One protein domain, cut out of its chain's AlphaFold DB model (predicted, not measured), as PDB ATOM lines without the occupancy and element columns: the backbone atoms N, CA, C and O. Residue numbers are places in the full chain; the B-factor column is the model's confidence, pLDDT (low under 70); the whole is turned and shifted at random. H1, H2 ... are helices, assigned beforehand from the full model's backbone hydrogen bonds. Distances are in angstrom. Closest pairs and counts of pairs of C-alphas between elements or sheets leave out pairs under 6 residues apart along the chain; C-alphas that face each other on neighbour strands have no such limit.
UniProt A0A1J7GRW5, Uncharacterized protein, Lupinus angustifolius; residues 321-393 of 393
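This is residues 321 to 393 of the 393 residues of an uncharacterized protein of Lupinus angustifolius (UniProt A0A1J7GRW5). Picture a helical hairpin, H2 and H3 nearly side by side, with H1 slanting steeply across H3 on one side and the final stretch folding back past H3 on the opposite side, where it holds the short H4. Residues 332 to 340, of which 332 to 333 belong to H1 and 339 to 340 to H2, and residues 371 to 377, of which 371 belongs to H3, stick out at the same end of an otherwise compact body. The printed part has 73 residues with four named helices, in the order H1, H2, H3, H4, and no named strand; its class is all helix. It is compact, with a radius of gyration of the C-alphas of 11.8 A, and spans 30 by 28 by 20 A.

Start with H1, residues 321 to 333, and look from there to H3, residues 356 to 371, the hub. H1 touches H3 with residues 324 to 328 alone, and the closest C-alphas, those of Tyr 324 and Leu 360, are 5.6 A apart. The two run the same way at a steep tilt of 55 degrees. Next comes H2, residues 339 to 352, which is apart from H1. H2 and H3 form a hairpin: they touch, with their closest C-alphas, those of Ile 349 and Ile 359, 5.8 A apart, and run opposite ways at a shallow tilt of 19 degrees. H4, residues 385 to 388, only just touches H3, with 3 pairs of C-alphas within 8 A; the closest are Lys 358 and Leu 388, 6.7 A apart. H4 is apart from H1 and from H2. In H1 and H3 every O i to N i+4 pair is within hydrogen-bond range; in H2 8 of 10 are, and H4 is too short for such a pair.

Find C-alpha 321 at (-25.407, 34.907, -14.404); from there H1 runs 18.2 A to Val 333. H2 runs 20.5 A from Gly 339 to Ala 352. Find C-alpha 356 at (-24.302, 42.488, -10.363); there H3 begins, the longest helix with 16 residues, and it runs 22.4 A to Val 371. H4 goes from Gln 385 to Leu 388, whose C-alpha is at (-18.902, 51.735, -16.201).

The C-alphas farthest apart, those of Ala 337 and Gln 393, are 33.3 A apart. The printed part has no cut and ends at Gln 393, the chain's last residue. The links H1 to H2 and H2 to H3 are tight; the link H3 to H4, residues 372 to 384, is long. The mean pLDDT of the printed part is 87.6; look for values under 70 at residues 336 to 340 and 375 to 376.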
ATOM      1  N   SER A 321     -25.865  35.361 -15.725       94.88
ATOM      2  CA  SER A 321     -25.407  34.907 -14.404       94.88
ATOM      3  C   SER A 321     -24.347  33.799 -14.497       94.88
ATOM      4  O   SER A 321     -23.390  33.797 -13.728       94.88
ATOM      5  N   GLU A 322     -24.451  32.901 -15.483       96.81
ATOM      6  CA  GLU A 322     -23.445  31.853 -15.704       96.81
ATOM      7  C   GLU A 322     -22.088  32.440 -16.123       96.81
ATOM      8  O   GLU A 322     -21.032  32.001 -15.664       96.81
ATOM      9  N   GLU A 323     -22.106  33.470 -16.971       96.19
ATOM     10  CA  GLU A 323     -20.892  34.161 -17.395       96.19
ATOM     11  C   GLU A 323     -20.229  34.883 -16.224       96.19
ATOM     12  O   GLU A 323     -19.012  34.783 -16.063       96.19
ATOM     13  N   TYR A 324     -21.020  35.559 -15.390       95.12
ATOM     14  CA  TYR A 324     -20.533  36.208 -14.177       95.12
ATOM     15  C   TYR A 324     -19.753  35.232 -13.294       95.12
ATOM     16  O   TYR A 324     -18.587  35.483 -12.983       95.12
ATOM     17  N   GLU A 325     -20.362  34.095 -12.949       95.31
ATOM     18  CA  GLU A 325     -19.729  33.090 -12.092       95.31
ATOM     19  C   GLU A 325     -18.463  32.530 -12.742       95.31
ATOM     20  O   GLU A 325     -17.438  32.356 -12.079       95.31
ATOM     21  N   ARG A 326     -18.483  32.293 -14.059       96.56
ATOM     22  CA  ARG A 326     -17.307  31.808 -14.790       96.56
ATOM     23  C   ARG A 326     -16.151  32.808 -14.737       96.56
ATOM     24  O   ARG A 326     -15.023  32.415 -14.450       96.56
ATOM     25  N   LEU A 327     -16.418  34.086 -15.011       95.38
ATOM     26  CA  LEU A 327     -15.396  35.136 -15.019       95.38
ATOM     27  C   LEU A 327     -14.859  35.410 -13.611       95.38
ATOM     28  O   LEU A 327     -13.651  35.577 -13.438       95.38
ATOM     29  N   LEU A 328     -15.729  35.422 -12.601       92.94
ATOM     30  CA  LEU A 328     -15.326  35.616 -11.212       92.94
ATOM     31  C   LEU A 328     -14.429  34.467 -10.734       92.94
ATOM     32  O   LEU A 328     -13.354  34.712 -10.179       92.94
ATOM     33  N   ASN A 329     -14.816  33.222 -11.028       94.19
ATOM     34  CA  ASN A 329     -13.999  32.048 -10.734       94.19
ATOM     35  C   ASN A 329     -12.646  32.101 -11.450       94.19
ATOM     36  O   ASN A 329     -11.624  31.815 -10.826       94.19
ATOM     37  N   ASP A 330     -12.600  32.530 -12.714       92.62
ATOM     38  CA  ASP A 330     -11.335  32.679 -13.437       92.62
ATOM     39  C   ASP A 330     -10.395  33.689 -12.756       92.62
ATOM     40  O   ASP A 330      -9.194  33.432 -12.699       92.62
ATOM     41  N   ILE A 331     -10.898  34.797 -12.196       90.50
ATOM     42  CA  ILE A 331     -10.065  35.757 -11.442       90.50
ATOM     43  C   ILE A 331      -9.568  35.158 -10.124       90.50
ATOM     44  O   ILE A 331      -8.407  35.354  -9.759       90.50
ATOM     45  N   ILE A 332     -10.429  34.438  -9.404       88.38
ATOM     46  CA  ILE A 332     -10.078  33.819  -8.119       88.38
ATOM     47  C   ILE A 332      -9.016  32.727  -8.324       88.38
ATOM     48  O   ILE A 332      -8.039  32.658  -7.575       88.38
ATOM     49  N   VAL A 333      -9.192  31.891  -9.350       89.81
ATOM     50  CA  VAL A 333      -8.300  30.767  -9.662       89.81
ATOM     51  C   VAL A 333      -6.997  31.258 -10.282       89.81
ATOM     52  O   VAL A 333      -5.912  30.839  -9.864       89.81
ATOM     53  N   ARG A 334      -7.062  32.163 -11.266       81.94
ATOM     54  CA  ARG A 334      -5.870  32.749 -11.882       81.94
ATOM     55  C   ARG A 334      -5.339  33.841 -10.971       81.94
ATOM     56  O   ARG A 334      -5.538  35.021 -11.239       81.94
ATOM     57  N   LYS A 335      -4.605  33.449  -9.922       73.81
ATOM     58  CA  LYS A 335      -3.747  34.368  -9.160       73.81
ATOM     59  C   LYS A 335      -2.946  35.212 -10.159       73.81
ATOM     60  O   LYS A 335      -2.063  34.674 -10.832       73.81
ATOM     61  N   PRO A 336      -3.252  36.505 -10.305       64.81
ATOM     62  CA  PRO A 336      -2.654  37.292 -11.358       64.81
ATOM     63  C   PRO A 336      -1.191  37.510 -11.003       64.81
ATOM     64  O   PRO A 336      -0.877  38.088  -9.964       64.81
ATOM     65  N   ALA A 337      -0.292  37.065 -11.880       64.00
ATOM     66  CA  ALA A 337       1.147  37.260 -11.705       64.00
ATOM     67  C   ALA A 337       1.525  38.754 -11.611       64.00
ATOM     68  O   ALA A 337       2.548  39.106 -11.034       64.00
ATOM     69  N   GLN A 338       0.675  39.646 -12.138       65.00
ATOM     70  CA  GLN A 338       0.831  41.098 -12.066       65.00
ATOM     71  C   GLN A 338      -0.035  41.688 -10.944       65.00
ATOM     72  O   GLN A 338      -1.131  42.199 -11.185       65.00
ATOM     73  N   GLY A 339       0.474  41.633  -9.710       66.56
ATOM     74  CA  GLY A 339      -0.253  42.058  -8.507       66.56
ATOM     75  C   GLY A 339      -0.811  43.485  -8.565       66.56
ATOM     76  O   GLY A 339      -1.927  43.718  -8.116       66.56
ATOM     77  N   HIS A 340      -0.109  44.437  -9.189       69.69
ATOM     78  CA  HIS A 340      -0.516  45.850  -9.156       69.69
ATOM     79  C   HIS A 340      -1.798  46.164  -9.948       69.69
ATOM     80  O   HIS A 340      -2.618  46.973  -9.514       69.69
ATOM     81  N   LYS A 341      -2.012  45.519 -11.104       74.38
ATOM     82  CA  LYS A 341      -3.172  45.818 -11.969       74.38
ATOM     83  C   LYS A 341      -4.479  45.299 -11.376       74.38
ATOM     84  O   LYS A 341      -5.527  45.912 -11.561       74.38
ATOM     85  N   VAL A 342      -4.401  44.204 -10.626       80.19
ATOM     86  CA  VAL A 342      -5.575  43.542 -10.048       80.19
ATOM     87  C   VAL A 342      -6.050  44.220  -8.770       80.19
ATOM     88  O   VAL A 342      -7.242  44.192  -8.481       80.19
ATOM     89  N   LEU A 343      -5.168  44.931  -8.062       82.56
ATOM     90  CA  LEU A 343      -5.563  45.711  -6.887       82.56
ATOM     91  C   LEU A 343      -6.593  46.798  -7.220       82.56
ATOM     92  O   LEU A 343      -7.522  46.998  -6.444       82.56
ATOM     93  N   HIS A 344      -6.464  47.480  -8.363       87.06
ATOM     94  CA  HIS A 344      -7.440  48.499  -8.763       87.06
ATOM     95  C   HIS A 344      -8.791  47.890  -9.129       87.06
ATOM     96  O   HIS A 344      -9.811  48.379  -8.665       87.06
ATOM     97  N   LEU A 345      -8.796  46.804  -9.910       89.88
ATOM     98  CA  LEU A 345     -10.038  46.122 -10.274       89.88
ATOM     99  C   LEU A 345     -10.773  45.610  -9.034       89.88
ATOM    100  O   LEU A 345     -11.980  45.775  -8.932       89.88
ATOM    101  N   LYS A 346     -10.040  45.031  -8.076       91.44
ATOM    102  CA  LYS A 346     -10.632  44.544  -6.832       91.44
ATOM    103  C   LYS A 346     -11.343  45.664  -6.069       91.44
ATOM    104  O   LYS A 346     -12.474  45.467  -5.656       91.44
ATOM    105  N   LYS A 347     -10.721  46.844  -5.954       93.19
ATOM    106  CA  LYS A 347     -11.358  48.012  -5.325       93.19
ATOM    107  C   LYS A 347     -12.653  48.410  -6.034       93.19
ATOM    108  O   LYS A 347     -13.634  48.677  -5.358       93.19
ATOM    109  N   GLU A 348     -12.669  48.424  -7.367       94.06
ATOM    110  CA  GLU A 348     -13.882  48.751  -8.133       94.06
ATOM    111  C   GLU A 348     -14.989  47.698  -7.962       94.06
ATOM    112  O   GLU A 348     -16.160  48.052  -7.861       94.06
ATOM    113  N   ILE A 349     -14.630  46.411  -7.885       94.25
ATOM    114  CA  ILE A 349     -15.580  45.322  -7.609       94.25
ATOM    115  C   ILE A 349     -16.152  45.462  -6.193       94.25
ATOM    116  O   ILE A 349     -17.368  45.417  -6.023       94.25
ATOM    117  N   ASP A 350     -15.297  45.702  -5.196       93.94
ATOM    118  CA  ASP A 350     -15.718  45.894  -3.807       93.94
ATOM    119  C   ASP A 350     -16.643  47.128  -3.678       93.94
ATOM    120  O   ASP A 350     -17.652  47.078  -2.974       93.94
ATOM    121  N   LEU A 351     -16.358  48.216  -4.412       94.94
ATOM    122  CA  LEU A 351     -17.194  49.427  -4.471       94.94
ATOM    123  C   LEU A 351     -18.542  49.208  -5.168       94.94
ATOM    124  O   LEU A 351     -19.518  49.869  -4.820       94.94
ATOM    125  N   ALA A 352     -18.603  48.319  -6.160       94.19
ATOM    126  CA  ALA A 352     -19.863  47.938  -6.790       94.19
ATOM    127  C   ALA A 352     -20.726  47.064  -5.860       94.19
ATOM    128  O   ALA A 352     -21.944  47.072  -6.018       94.19
ATOM    129  N   SER A 353     -20.101  46.392  -4.880       89.06
ATOM    130  CA  SER A 353     -20.693  45.576  -3.806       89.06
ATOM    131  C   SER A 353     -21.700  44.527  -4.298       89.06
ATOM    132  O   SER A 353     -21.335  43.364  -4.438       89.06
ATOM    133  N   ASP A 354     -22.931  44.948  -4.605       91.75
ATOM    134  CA  ASP A 354     -24.068  44.094  -4.972       91.75
ATOM    135  C   ASP A 354     -24.675  44.432  -6.349       91.75
ATOM    136  O   ASP A 354     -25.632  43.791  -6.792       91.75
ATOM    137  N   ASP A 355     -24.136  45.426  -7.062       94.94
ATOM    138  CA  ASP A 355     -24.570  45.767  -8.419       94.94
ATOM    139  C   ASP A 355     -24.006  44.750  -9.423       94.94
ATOM    140  O   ASP A 355     -22.970  44.946 -10.064       94.94
ATOM    141  N   HIS A 356     -24.693  43.612  -9.520       93.25
ATOM    142  CA  HIS A 356     -24.302  42.488 -10.363       93.25
ATOM    143  C   HIS A 356     -24.068  42.876 -11.840       93.25
ATOM    144  O   HIS A 356     -23.029  42.492 -12.382       93.25
ATOM    145  N   PRO A 357     -24.945  43.669 -12.499       93.81
ATOM    146  CA  PRO A 357     -24.668  44.229 -13.826       93.81
ATOM    147  C   PRO A 357     -23.332  44.974 -13.925       93.81
ATOM    148  O   PRO A 357     -22.555  44.753 -14.860       93.81
ATOM    149  N   LYS A 358     -23.040  45.840 -12.951       94.62
ATOM    150  CA  LYS A 358     -21.817  46.646 -12.940       94.62
ATOM    151  C   LYS A 358     -20.572  45.792 -12.723       94.62
ATOM    152  O   LYS A 358     -19.576  45.976 -13.427       94.62
ATOM    153  N   ILE A 359     -20.632  44.824 -11.808       95.12
ATOM    154  CA  ILE A 359     -19.533  43.877 -11.582       95.12
ATOM    155  C   ILE A 359     -19.289  43.049 -12.848       95.12
ATOM    156  O   ILE A 359     -18.143  42.916 -13.271       95.12
ATOM    157  N   LEU A 360     -20.338  42.553 -13.511       95.12
ATOM    158  CA  LEU A 360     -20.186  41.807 -14.761       95.12
ATOM    159  C   LEU A 360     -19.495  42.647 -15.847       95.12
ATOM    160  O   LEU A 360     -18.595  42.147 -16.523       95.12
ATOM    161  N   ASN A 361     -19.839  43.928 -15.983       95.12
ATOM    162  CA  ASN A 361     -19.190  44.815 -16.950       95.12
ATOM    163  C   ASN A 361     -17.726  45.118 -16.605       95.12
ATOM    164  O   ASN A 361     -16.877  45.132 -17.503       95.12
ATOM    165  N   LEU A 362     -17.392  45.265 -15.319       95.44
ATOM    166  CA  LEU A 362     -16.002  45.345 -14.856       95.44
ATOM    167  C   LEU A 362     -15.211  44.084 -15.236       95.44
ATOM    168  O   LEU A 362     -14.106  44.189 -15.775       95.44
ATOM    169  N   LEU A 363     -15.790  42.902 -15.005       95.38
ATOM    170  CA  LEU A 363     -15.181  41.616 -15.342       95.38
ATOM    171  C   LEU A 363     -14.996  41.471 -16.858       95.38
ATOM    172  O   LEU A 363     -13.877  41.229 -17.310       95.38
ATOM    173  N   ARG A 364     -16.042  41.693 -17.661       95.88
ATOM    174  CA  ARG A 364     -15.970  41.646 -19.132       95.88
ATOM    175  C   ARG A 364     -14.904  42.592 -19.671       95.88
ATOM    176  O   ARG A 364     -14.058  42.171 -20.457       95.88
ATOM    177  N   GLY A 365     -14.887  43.838 -19.200       94.69
ATOM    178  CA  GLY A 365     -13.874  44.817 -19.584       94.69
ATOM    179  C   GLY A 365     -12.455  44.377 -19.212       94.69
ATOM    180  O   GLY A 365     -11.529  44.547 -20.005       94.69
ATOM    181  N   PHE A 366     -12.277  43.772 -18.036       94.50
ATOM    182  CA  PHE A 366     -10.990  43.242 -17.596       94.50
ATOM    183  C   PHE A 366     -10.498  42.072 -18.450       94.50
ATOM    184  O   PHE A 366      -9.359  42.099 -18.918       94.50
ATOM    185  N   PHE A 367     -11.339  41.069 -18.700       94.06
ATOM    186  CA  PHE A 367     -10.964  39.925 -19.533       94.06
ATOM    187  C   PHE A 367     -10.752  40.322 -20.991       94.06
ATOM    188  O   PHE A 367      -9.793  39.860 -21.609       94.06
ATOM    189  N   TYR A 368     -11.575  41.226 -21.522       94.31
ATOM    190  CA  TYR A 368     -11.370  41.782 -22.854       94.31
ATOM    191  C   TYR A 368     -10.019  42.494 -22.950       94.31
ATOM    192  O   TYR A 368      -9.256  42.250 -23.885       94.31
ATOM    193  N   TRP A 369      -9.673  43.309 -21.950       92.81
ATOM    194  CA  TRP A 369      -8.360  43.939 -21.884       92.81
ATOM    195  C   TRP A 369      -7.236  42.904 -21.795       92.81
ATOM    196  O   TRP A 369      -6.260  43.039 -22.519       92.81
ATOM    197  N   LEU A 370      -7.362  41.850 -20.979       90.69
ATOM    198  CA  LEU A 370      -6.342  40.800 -20.877       90.69
ATOM    199  C   LEU A 370      -6.074  40.120 -22.223       90.69
ATOM    200  O   LEU A 370      -4.914  39.984 -22.607       90.69
ATOM    201  N   VAL A 371      -7.128  39.743 -22.952       91.38
ATOM    202  CA  VAL A 371      -7.018  39.094 -24.271       91.38
ATOM    203  C   VAL A 371      -6.342  40.009 -25.298       91.38
ATOM    204  O   VAL A 371      -5.613  39.529 -26.160       91.38
ATOM    205  N   ASN A 372      -6.523  41.324 -25.171       90.06
ATOM    206  CA  ASN A 372      -6.012  42.331 -26.103       90.06
ATOM    207  C   ASN A 372      -4.831  43.151 -25.535       90.06
ATOM    208  O   ASN A 372      -4.449  44.182 -26.094       90.06
ATOM    209  N   SER A 373      -4.245  42.717 -24.415       81.00
ATOM    210  CA  SER A 373      -3.226  43.476 -23.671       81.00
ATOM    211  C   SER A 373      -1.856  43.518 -24.357       81.00
ATOM    212  O   SER A 373      -0.963  44.220 -23.885       81.00
ATOM    213  N   SER A 374      -1.699  42.828 -25.492       70.25
ATOM    214  CA  SER A 374      -0.527  42.904 -26.373       70.25
ATOM    215  C   SER A 374      -0.303  44.300 -26.962       70.25
ATOM    216  O   SER A 374       0.797  44.600 -27.419       70.25
ATOM    217  N   HIS A 375      -1.313  45.171 -26.930       68.00
ATOM    218  CA  HIS A 375      -1.163  46.563 -27.326       68.00
ATOM    219  C   HIS A 375      -0.666  47.394 -26.139       68.00
ATOM    220  O   HIS A 375      -1.378  47.623 -25.153       68.00
ATOM    221  N   GLU A 376       0.585  47.838 -26.225       56.28
ATOM    222  CA  GLU A 376       1.168  48.830 -25.330       56.28
ATOM    223  C   GLU A 376       0.280  50.088 -25.374       56.28
ATOM    224  O   GLU A 376      -0.029  50.589 -26.451       56.28
ATOM    225  N   ARG A 377      -0.204  50.551 -24.210       73.88
ATOM    226  CA  ARG A 377      -1.263  51.585 -24.043       73.88
ATOM    227  C   ARG A 377      -2.715  51.135 -24.267       73.88
ATOM    228  O   ARG A 377      -3.602  51.977 -24.387       73.88
ATOM    229  N   SER A 378      -2.989  49.833 -24.237       74.44
ATOM    230  CA  SER A 378      -4.355  49.295 -24.279       74.44
ATOM    231  C   SER A 378      -5.274  49.969 -23.248       74.44
ATOM    232  O   SER A 378      -5.021  49.971 -22.037       74.44
ATOM    233  N   PHE A 379      -6.349  50.558 -23.771       86.06
ATOM    234  CA  PHE A 379      -7.402  51.235 -23.025       86.06
ATOM    235  C   PHE A 379      -7.965  50.319 -21.934       86.06
ATOM    236  O   PHE A 379      -8.372  49.186 -22.206       86.06
ATOM    237  N   ARG A 380      -7.980  50.818 -20.692       89.69
ATOM    238  CA  ARG A 380      -8.458  50.094 -19.507       89.69
ATOM    239  C   ARG A 380      -9.902  50.511 -19.201       89.69
ATOM    240  O   ARG A 380     -10.078  51.567 -18.593       89.69
ATOM    241  N   PRO A 381     -10.921  49.719 -19.582       89.94
ATOM    242  CA  PRO A 381     -12.331  50.100 -19.443       89.94
ATOM    243  C   PRO A 381     -12.732  50.541 -18.038       89.94
ATOM    244  O   PRO A 381     -13.460  51.512 -17.887       89.94
ATOM    245  N   TRP A 382     -12.210  49.884 -17.003       92.19
ATOM    246  CA  TRP A 382     -12.550  50.191 -15.609       92.19
ATOM    247  C   TRP A 382     -11.969  51.516 -15.094       92.19
ATOM    248  O   TRP A 382     -12.243  51.899 -13.966       92.19
ATOM    249  N   ARG A 383     -11.146  52.217 -15.885       89.44
ATOM    250  CA  ARG A 383     -10.686  53.577 -15.559       89.44
ATOM    251  C   ARG A 383     -11.548  54.669 -16.184       89.44
ATOM    252  O   ARG A 383     -11.321  55.839 -15.896       89.44
ATOM    253  N   VAL A 384     -12.484  54.311 -17.060       90.06
ATOM    254  CA  VAL A 384     -13.268  55.278 -17.827       90.06
ATOM    255  C   VAL A 384     -14.727  55.158 -17.431       90.06
ATOM    256  O   VAL A 384     -15.375  54.155 -17.720       90.06
ATOM    257  N   GLN A 385     -15.247  56.212 -16.804       89.06
ATOM    258  CA  GLN A 385     -16.606  56.243 -16.263       89.06
ATOM    259  C   GLN A 385     -17.662  55.875 -17.316       89.06
ATOM    260  O   GLN A 385     -18.538  55.062 -17.048       89.06
ATOM    261  N   SER A 386     -17.499  56.339 -18.562       90.00
ATOM    262  CA  SER A 386     -18.429  56.016 -19.651       90.00
ATOM    263  C   SER A 386     -18.554  54.519 -19.955       90.00
ATOM    264  O   SER A 386     -19.547  54.109 -20.540       90.00
ATOM    265  N   CYS A 387     -17.538  53.707 -19.640       89.69
ATOM    266  CA  CYS A 387     -17.602  52.250 -19.790       89.69
ATOM    267  C   CYS A 387     -18.280  51.576 -18.591       89.69
ATOM    268  O   CYS A 387     -18.836  50.494 -18.752       89.69
ATOM    269  N   LEU A 388     -18.235  52.207 -17.415       87.38
ATOM    270  CA  LEU A 388     -18.902  51.735 -16.201       87.38
ATOM    271  C   LEU A 388     -20.403  52.038 -16.214       87.38
ATOM    272  O   LEU A 388     -21.177  51.272 -15.653       87.38
ATOM    273  N   ASP A 389     -20.802  53.123 -16.879       90.44
ATOM    274  CA  ASP A 389     -22.203  53.553 -16.975       90.44
ATOM    275  C   ASP A 389     -22.993  52.791 -18.056       90.44
ATOM    276  O   ASP A 389     -24.207  52.960 -18.181       90.44
ATOM    277  N   VAL A 390     -22.329  51.950 -18.862       92.81
ATOM    278  CA  VAL A 390     -23.021  51.078 -19.819       92.81
ATOM    279  C   VAL A 390     -23.812  50.057 -19.020       92.81
ATOM    280  O   VAL A 390     -23.230  49.197 -18.367       92.81
ATOM    281  N   LEU A 391     -25.135  50.130 -19.086       84.81
ATOM    282  CA  LEU A 391     -25.998  49.092 -18.540       84.81
ATOM    283  C   LEU A 391     -26.112  47.951 -19.564       84.81
ATOM    284  O   LEU A 391     -26.346  48.231 -20.747       84.81
ATOM    285  N   PRO A 392     -25.929  46.682 -19.156       83.44
ATOM    286  CA  PRO A 392     -26.239  45.552 -20.024       83.44
ATOM    287  C   PRO A 392     -27.734  45.591 -20.378       83.44
ATOM    288  O   PRO A 392     -28.559  45.901 -19.515       83.44
ATOM    289  N   GLN A 393     -28.055  45.344 -21.652       78.12
ATOM    290  CA  GLN A 393     -29.424  45.434 -22.177       78.12
ATOM    291  C   GLN A 393     -30.307  44.245 -21.804       78.12
ATOM    292  O   GLN A 393     -29.763  43.135 -21.594       78.12
TER     293      GLN A 393